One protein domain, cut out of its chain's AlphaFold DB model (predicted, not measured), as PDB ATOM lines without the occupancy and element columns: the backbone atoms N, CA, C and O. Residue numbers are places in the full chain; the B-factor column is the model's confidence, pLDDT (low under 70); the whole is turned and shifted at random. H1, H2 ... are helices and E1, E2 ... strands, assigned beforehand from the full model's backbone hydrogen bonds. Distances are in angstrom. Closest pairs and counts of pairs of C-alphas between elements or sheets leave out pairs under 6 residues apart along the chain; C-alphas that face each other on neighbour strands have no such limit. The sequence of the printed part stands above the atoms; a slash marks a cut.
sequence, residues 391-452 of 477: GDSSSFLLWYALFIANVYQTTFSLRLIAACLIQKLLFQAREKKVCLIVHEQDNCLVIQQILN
ATOM      1  N   GLY A 391      34.403-102.395  41.101       56.09
ATOM      2  CA  GLY A 391      33.528-103.375  41.763       56.09
ATOM      3  C   GLY A 391      32.954-104.448  40.817       56.09
ATOM      4  O   GLY A 391      33.677-105.068  40.042       56.09
ATOM      5  N   ASP A 392      31.634-104.678  40.857       48.78
ATOM      6  CA  ASP A 392      30.903-105.732  40.110       48.78
ATOM      7  C   ASP A 392      30.995-105.657  38.561       48.78
ATOM      8  O   ASP A 392      30.377-106.448  37.849       48.78
ATOM      9  N   SER A 393      31.789-104.738  38.013       54.88
ATOM     10  CA  SER A 393      31.954-104.480  36.575       54.88
ATOM     11  C   SER A 393      32.973-105.397  35.877       54.88
ATOM     12  O   SER A 393      33.280-105.200  34.700       54.88
ATOM     13  N   SER A 394      33.526-106.394  36.572       67.12
ATOM     14  CA  SER A 394      34.589-107.272  36.051       67.12
ATOM     15  C   SER A 394      34.154-108.132  34.857       67.12
ATOM     16  O   SER A 394      34.963-108.415  33.974       67.12
ATOM     17  N   SER A 395      32.872-108.499  34.780       65.44
ATOM     18  CA  SER A 395      32.301-109.244  33.650       65.44
ATOM     19  C   SER A 395      32.191-108.393  32.381       65.44
ATOM     20  O   SER A 395      32.466-108.889  31.289       65.44
ATOM     21  N   PHE A 396      31.859-107.104  32.517       70.06
ATOM     22  CA  PHE A 396      31.788-106.165  31.396       70.06
ATOM     23  C   PHE A 396      33.176-105.869  30.823       70.06
ATOM     24  O   PHE A 396      33.357-105.891  29.609       70.06
ATOM     25  N   LEU A 397      34.173-105.669  31.692       73.50
ATOM     26  CA  LEU A 397      35.556-105.451  31.266       73.50
ATOM     27  C   LEU A 397      36.149-106.671  30.556       73.50
ATOM     28  O   LEU A 397      36.845-106.499  29.559       73.50
ATOM     29  N   LEU A 398      35.844-107.893  31.010       73.38
ATOM     30  CA  LEU A 398      36.269-109.096  30.294       73.38
ATOM     31  C   LEU A 398      35.584-109.221  28.932       73.38
ATOM     32  O   LEU A 398      36.256-109.500  27.943       73.38
ATOM     33  N   TRP A 399      34.266-109.016  28.872       79.31
ATOM     34  CA  TRP A 399      33.535-109.077  27.609       79.31
ATOM     35  C   TRP A 399      34.075-108.050  26.606       79.31
ATOM     36  O   TRP A 399      34.338-108.397  25.459       79.31
ATOM     37  N   TYR A 400      34.337-106.820  27.055       70.12
ATOM     38  CA  TYR A 400      34.894-105.758  26.219       70.12
ATOM     39  C   TYR A 400      36.339-106.047  25.780       70.12
ATOM     40  O   TYR A 400      36.675-105.850  24.613       70.12
ATOM     41  N   ALA A 401      37.183-106.585  26.667       71.31
ATOM     42  CA  ALA A 401      38.549-106.983  26.324       71.31
ATOM     43  C   ALA A 401      38.582-108.127  25.296       71.31
ATOM     44  O   ALA A 401      39.355-108.072  24.341       71.31
ATOM     45  N   LEU A 402      37.717-109.136  25.456       69.56
ATOM     46  CA  LEU A 402      37.575-110.235  24.498       69.56
ATOM     47  C   LEU A 402      37.001-109.754  23.165       69.56
ATOM     48  O   LEU A 402      37.495-110.156  22.116       69.56
ATOM     49  N   PHE A 403      36.009-108.864  23.200       73.38
ATOM     50  CA  PHE A 403      35.433-108.257  22.005       73.38
ATOM     51  C   PHE A 403      36.490-107.481  21.212       73.38
ATOM     52  O   PHE A 403      36.639-107.710  20.015       73.38
ATOM     53  N   ILE A 404      37.291-106.636  21.869       70.75
ATOM     54  CA  ILE A 404      38.374-105.903  21.201       70.75
ATOM     55  C   ILE A 404      39.429-106.868  20.650       70.75
ATOM     56  O   ILE A 404      39.822-106.737  19.492       70.75
ATOM     57  N   ALA A 405      39.861-107.855  21.441       65.25
ATOM     58  CA  ALA A 405      40.877-108.815  21.015       65.25
ATOM     59  C   ALA A 405      40.445-109.626  19.780       65.25
ATOM     60  O   ALA A 405      41.286-109.938  18.933       65.25
ATOM     61  N   ASN A 406      39.152-109.945  19.674       65.69
ATOM     62  CA  ASN A 406      38.594-110.741  18.585       65.69
ATOM     63  C   ASN A 406      38.288-109.897  17.336       65.69
ATOM     64  O   ASN A 406      38.583-110.316  16.222       65.69
ATOM     65  N   VAL A 407      37.747-108.685  17.514       66.38
ATOM     66  CA  VAL A 407      37.382-107.790  16.401       66.38
ATOM     67  C   VAL A 407      38.610-107.164  15.748       66.38
ATOM     68  O   VAL A 407      38.652-107.039  14.527       66.38
ATOM     69  N   TYR A 408      39.614-106.775  16.532       60.59
ATOM     70  CA  TYR A 408      40.704-105.953  16.009       60.59
ATOM     71  C   TYR A 408      41.978-106.726  15.661       60.59
ATOM     72  O   TYR A 408      42.963-106.094  15.287       60.59
ATOM     73  N   GLN A 409      41.997-108.065  15.775       54.84
ATOM     74  CA  GLN A 409      43.219-108.872  15.578       54.84
ATOM     75  C   GLN A 409      44.433-108.266  16.310       54.84
ATOM     76  O   GLN A 409      45.578-108.329  15.865       54.84
ATOM     77  N   THR A 410      44.168-107.604  17.434       58.59
ATOM     78  CA  THR A 410      45.136-106.698  18.031       58.59
ATOM     79  C   THR A 410      46.240-107.440  18.760       58.59
ATOM     80  O   THR A 410      46.117-108.609  19.135       58.59
ATOM     81  N   THR A 411      47.315-106.681  18.944       68.44
ATOM     82  CA  THR A 411      48.591-106.989  19.583       68.44
ATOM     83  C   THR A 411      48.518-107.991  20.736       68.44
ATOM     84  O   THR A 411      47.585-108.017  21.541       68.44
ATOM     85  N   PHE A 412      49.578-108.795  20.837       75.56
ATOM     86  CA  PHE A 412      49.850-109.780  21.890       75.56
ATOM     87  C   PHE A 412      49.418-109.330  23.301       75.56
ATOM     88  O   PHE A 412      48.848-110.119  24.053       75.56
ATOM     89  N   SER A 413      49.590-108.045  23.630       80.62
ATOM     90  CA  SER A 413      49.203-107.443  24.909       80.62
ATOM     91  C   SER A 413      47.715-107.598  25.250       80.62
ATOM     92  O   SER A 413      47.384-107.899  26.394       80.62
ATOM     93  N   LEU A 414      46.801-107.456  24.284       78.44
ATOM     94  CA  LEU A 414      45.359-107.599  24.539       78.44
ATOM     95  C   LEU A 414      44.950-109.060  24.742       78.44
ATOM     96  O   LEU A 414      44.099-109.350  25.586       78.44
ATOM     97  N   ARG A 415      45.611-109.993  24.046       77.75
ATOM     98  CA  ARG A 415      45.438-111.436  24.282       77.75
ATOM     99  C   ARG A 415      45.937-111.838  25.667       77.75
ATOM    100  O   ARG A 415      45.265-112.602  26.354       77.75
ATOM    101  N   LEU A 416      47.068-111.278  26.101       80.69
ATOM    102  CA  LEU A 416      47.615-111.508  27.436       80.69
ATOM    103  C   LEU A 416      46.678-110.972  28.532       80.69
ATOM    104  O   LEU A 416      46.394-111.678  29.495       80.69
ATOM    105  N   ILE A 417      46.128-109.764  28.357       85.19
ATOM    106  CA  ILE A 417      45.145-109.190  29.292       85.19
ATOM    107  C   ILE A 417      43.886-110.064  29.364       85.19
ATOM    108  O   ILE A 417      43.421-110.380  30.462       85.19
ATOM    109  N   ALA A 418      43.356-110.504  28.220       82.81
ATOM    110  CA  ALA A 418      42.201-111.394  28.177       82.81
ATOM    111  C   ALA A 418      42.477-112.732  28.890       82.81
ATOM    112  O   ALA A 418      41.656-113.175  29.697       82.81
ATOM    113  N   ALA A 419      43.648-113.338  28.668       81.50
ATOM    114  CA  ALA A 419      44.062-114.565  29.347       81.50
ATOM    115  C   ALA A 419      44.143-114.383  30.875       81.50
ATOM    116  O   ALA A 419      43.586-115.190  31.622       81.50
ATOM    117  N   CYS A 420      44.747-113.286  31.347       87.44
ATOM    118  CA  CYS A 420      44.823-112.955  32.772       87.44
ATOM    119  C   CYS A 420      43.433-112.783  33.408       87.44
ATOM    120  O   CYS A 420      43.180-113.264  34.518       87.44
ATOM    121  N   LEU A 421      42.504-112.123  32.711       86.12
ATOM    122  CA  LEU A 421      41.139-111.929  33.202       86.12
ATOM    123  C   LEU A 421      40.349-113.248  33.255       86.12
ATOM    124  O   LEU A 421      39.658-113.499  34.246       86.12
ATOM    125  N   ILE A 422      40.491-114.118  32.248       86.88
ATOM    126  CA  ILE A 422      39.891-115.462  32.258       86.88
ATOM    127  C   ILE A 422      40.436-116.275  33.436       86.88
ATOM    128  O   ILE A 422      39.657-116.859  34.192       86.88
ATOM    129  N   GLN A 423      41.754-116.271  33.652       86.31
ATOM    130  CA  GLN A 423      42.383-116.991  34.761       86.31
ATOM    131  C   GLN A 423      41.865-116.502  36.123       86.31
ATOM    132  O   GLN A 423      41.555-117.314  36.999       86.31
ATOM    133  N   LYS A 424      41.692-115.186  36.293       86.44
ATOM    134  CA  LYS A 424      41.119-114.598  37.511       86.44
ATOM    135  C   LYS A 424      39.657-115.003  37.717       86.44
ATOM    136  O   LYS A 424      39.279-115.326  38.843       86.44
ATOM    137  N   LEU A 425      38.837-115.038  36.662       86.00
ATOM    138  CA  LEU A 425      37.451-115.512  36.763       86.00
ATOM    139  C   LEU A 425      37.365-116.995  37.119       86.00
ATOM    140  O   LEU A 425      36.553-117.366  37.966       86.00
ATOM    141  N   LEU A 426      38.215-117.837  36.527       86.25
ATOM    142  CA  LEU A 426      38.290-119.258  36.870       86.25
ATOM    143  C   LEU A 426      38.691-119.453  38.337       86.25
ATOM    144  O   LEU A 426      38.097-120.274  39.040       86.25
ATOM    145  N   PHE A 427      39.644-118.656  38.827       90.19
ATOM    146  CA  PHE A 427      40.043-118.669  40.232       90.19
ATOM    147  C   PHE A 427      38.886-118.263  41.161       90.19
ATOM    148  O   PHE A 427      38.567-118.988  42.104       90.19
ATOM    149  N   GLN A 428      38.180-117.171  40.852       86.69
ATOM    150  CA  GLN A 428      37.019-116.732  41.634       86.69
ATOM    151  C   GLN A 428      35.860-117.738  41.599       86.69
ATOM    152  O   GLN A 428      35.193-117.950  42.615       86.69
ATOM    153  N   ALA A 429      35.613-118.378  40.454       87.00
ATOM    154  CA  ALA A 429      34.604-119.423  40.331       87.00
ATOM    155  C   ALA A 429      34.949-120.641  41.195       87.00
ATOM    156  O   ALA A 429      34.070-121.178  41.875       87.00
ATOM    157  N   ARG A 430      36.233-121.020  41.249       86.56
ATOM    158  CA  ARG A 430      36.733-122.084  42.128       86.56
ATOM    159  C   ARG A 430      36.520-121.748  43.603       86.56
ATOM    160  O   ARG A 430      35.991-122.583  44.334       86.56
ATOM    161  N   GLU A 431      36.873-120.537  44.036       90.12
ATOM    162  CA  GLU A 431      36.679-120.100  45.427       90.12
ATOM    163  C   GLU A 431      35.199-120.063  45.824       90.12
ATOM    164  O   GLU A 431      34.817-120.546  46.892       90.12
ATOM    165  N   LYS A 432      34.343-119.544  44.938       88.25
ATOM    166  CA  LYS A 432      32.900-119.420  45.185       88.25
ATOM    167  C   LYS A 432      32.120-120.712  44.910       88.25
ATOM    168  O   LYS A 432      30.910-120.736  45.125       88.25
ATOM    169  N   LYS A 433      32.788-121.787  44.463       90.31
ATOM    170  CA  LYS A 433      32.177-123.062  44.035       90.31
ATOM    171  C   LYS A 433      31.057-122.863  43.008       90.31
ATOM    172  O   LYS A 433      30.014-123.516  43.069       90.31
ATOM    173  N   VAL A 434      31.268-121.934  42.084       88.94
ATOM    174  CA  VAL A 434      30.320-121.621  41.019       88.94
ATOM    175  C   VAL A 434      30.721-122.370  39.758       88.94
ATOM    176  O   VAL A 434      31.899-122.425  39.411       88.94
ATOM    177  N   CYS A 435      29.742-122.954  39.070       85.94
ATOM    178  CA  CYS A 435      29.976-123.603  37.789       85.94
ATOM    179  C   CYS A 435      29.918-122.542  36.682       85.94
ATOM    180  O   CYS A 435      28.916-121.835  36.549       85.94
ATOM    181  N   LEU A 436      31.005-122.407  35.924       87.69
ATOM    182  CA  LEU A 436      31.042-121.606  34.706       87.69
ATOM    183  C   LEU A 436      30.851-122.548  33.520       87.69
ATOM    184  O   LEU A 436      31.601-123.512  33.382       87.69
ATOM    185  N   ILE A 437      29.864-122.268  32.672       85.19
ATOM    186  CA  ILE A 437      29.743-122.905  31.362       85.19
ATOM    187  C   ILE A 437      30.381-121.974  30.348       85.19
ATOM    188  O   ILE A 437      29.940-120.839  30.178       85.19
ATOM    189  N   VAL A 438      31.408-122.469  29.672       84.56
ATOM    190  CA  VAL A 438      32.030-121.784  28.545       84.56
ATOM    191  C   VAL A 438      31.516-122.452  27.279       84.56
ATOM    192  O   VAL A 438      31.667-123.662  27.125       84.56
ATOM    193  N   HIS A 439      30.874-121.687  26.403       80.12
ATOM    194  CA  HIS A 439      30.465-122.159  25.083       80.12
ATOM    195  C   HIS A 439      30.856-121.138  24.021       80.12
ATOM    196  O   HIS A 439      30.901-119.936  24.282       80.12
ATOM    197  N   GLU A 440      31.176-121.635  22.835       81.75
ATOM    198  CA  GLU A 440      31.464-120.809  21.672       81.75
ATOM    199  C   GLU A 440      30.158-120.557  20.914       81.75
ATOM    200  O   GLU A 440      29.437-121.498  20.577       81.75
ATOM    201  N   GLN A 441      29.830-119.289  20.679       78.50
ATOM    202  CA  GLN A 441      28.677-118.877  19.887       78.50
ATOM    203  C   GLN A 441      29.107-117.745  18.955       78.50
ATOM    204  O   GLN A 441      29.618-116.729  19.418       78.50
ATOM    205  N   ASP A 442      28.927-117.931  17.646       83.62
ATOM    206  CA  ASP A 442      29.263-116.941  16.614       83.62
ATOM    207  C   ASP A 442      30.712-116.414  16.723       83.62
ATOM    208  O   ASP A 442      30.962-115.207  16.725       83.62
ATOM    209  N   ASN A 443      31.681-117.331  16.863       73.31
ATOM    210  CA  ASN A 443      33.110-117.052  17.092       73.31
ATOM    211  C   ASN A 443      33.411-116.257  18.378       73.31
ATOM    212  O   ASN A 443      34.508-115.721  18.534       73.31
ATOM    213  N   CYS A 444      32.455-116.155  19.304       62.28
ATOM    214  CA  CYS A 444      32.626-115.499  20.593       62.28
ATOM    215  C   CYS A 444      32.581-116.525  21.729       62.28
ATOM    216  O   CYS A 444      31.716-117.398  21.777       62.28
ATOM    217  N   LEU A 445      33.493-116.385  22.691       69.81
ATOM    218  CA  LEU A 445      33.458-117.143  23.941       69.81
ATOM    219  C   LEU A 445      32.413-116.536  24.881       69.81
ATOM    220  O   LEU A 445      32.597-115.438  25.408       69.81
ATOM    221  N   VAL A 446      31.328-117.268  25.119       76.94
ATOM    222  CA  VAL A 446      30.282-116.902  26.074       76.94
ATOM    223  C   VAL A 446      30.514-117.663  27.376       76.94
ATOM    224  O   VAL A 446      30.460-118.892  27.428       76.94
ATOM    225  N   ILE A 447      30.768-116.917  28.452       80.69
ATOM    226  CA  ILE A 447      30.927-117.464  29.803       80.69
ATOM    227  C   ILE A 447      29.620-117.237  30.565       80.69
ATOM    228  O   ILE A 447      29.296-116.111  30.942       80.69
ATOM    229  N   GLN A 448      28.871-118.309  30.813       81.38
ATOM    230  CA  GLN A 448      27.631-118.272  31.579       81.38
ATOM    231  C   GLN A 448      27.864-118.785  33.002       81.38
ATOM    232  O   GLN A 448      28.291-119.919  33.222       81.38
ATOM    233  N   GLN A 449      27.562-117.944  33.989       81.31
ATOM    234  CA  GLN A 449      27.641-118.308  35.398       81.31
ATOM    235  C   GLN A 449      26.349-119.011  35.831       81.31
ATOM    236  O   GLN A 449      25.297-118.378  35.914       81.31
ATOM    237  N   ILE A 450      26.419-120.305  36.158       75.31
ATOM    238  CA  ILE A 450      25.297-121.010  36.786       75.31
ATOM    239  C   ILE A 450      25.422-120.859  38.295       75.31
ATOM    240  O   ILE A 450      26.239-121.509  38.955       75.31
ATOM    241  N   LEU A 451      24.583-119.993  38.856       66.44
ATOM    242  CA  LEU A 451      24.380-119.938  40.294       66.44
ATOM    243  C   LEU A 451      23.663-121.221  40.722       66.44
ATOM    244  O   LEU A 451      22.457-121.368  40.535       66.44
ATOM    245  N   ASN A 452      24.412-122.152  41.317       51.66
ATOM    246  CA  ASN A 452      23.841-123.259  42.080       51.66
ATOM    247  C   ASN A 452      23.207-122.694  43.359       51.66
ATOM    248  O   ASN A 452      23.740-122.834  44.462       51.66
TER     249      ASN A 452
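AT A GLANCE: This is residues 391 to 452 of the 477 residues of the protein "Endochitinase" of Reticulomyxa filosa (UniProt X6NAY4). Two helices fold back on each other as a hairpin, H1 and H2, and a hairpin of two strands, E1 and E2, follows the second helix. H2 is the longest rod: H1 packs beside it with contacts on residues 414 to 422, while the strand hairpin turns back from its other end and opens away from it like a V, with E2 on the side towards H1. The printed part has 62 residues with two named helices and two named strands in the order H1 H2 E1 E2, the sheet being E1 - E2, antiparallel. The class is mixed, helices and strands, and the whole is compact, with a radius of gyration of the C-alphas of 12.1 A and spans of 36 by 24 by 17 A.

IN THESE COORDINATES: H1 takes residues 394 to 407, 19.9 A from first to last C-alpha, and begins with C-alpha 394 at (34.589, -107.272, 36.051). H2 takes residues 412 to 432 and is 30.4 A long, beginning with C-alpha 412 at (49.850, -109.780, 21.890). E1, residues 435 to 441, and E2, residues 444 to 450, are each 18.6 A long. E2 ends with C-alpha 450 at (25.297, -121.010, 36.786).

HOW THE PARTS SIT: H1 and H2 touch, and their closest C-alphas are those of Ala 405 and Leu 414, 5.8 A apart. They run opposite ways at a shallow tilt of 33 degrees, only just short of steep, and form a helical hairpin. H2 touches H1 with residues 414 to 422 alone. In both helices every O i to N i+4 pair is within hydrogen-bond range. H2 and E1 have 3 pairs of C-alphas within 8 A, the closest being those of Ala 429 and Cys 435, 6.7 A apart. E1 and E2 form a hairpin of antiparallel neighbours, with 154 degrees between their directions. N 437 and O 448 are within hydrogen-bond range at 2.9 A, as are N 446 and O 439 at 2.8 A. H1 and E2 have 2 pairs of C-alphas within 8 A, the closest being those of Asn 406 and Cys 444, 7.9 A apart. H1 and E1 are apart, and so are H2 and E2.

THE WHOLE: The two C-alphas farthest apart are those of Thr 411 and Asn 452, at 37.2 A. The printed part has no cut, and the links H1 to H2, H2 to E1 and E1 to E2 are tight. The mean pLDDT of the printed part is 76.2. It is under 70 at 17 residues, namely residues 391 to 395, 402, 405 to 411, 444 to 445 and 451 to 452.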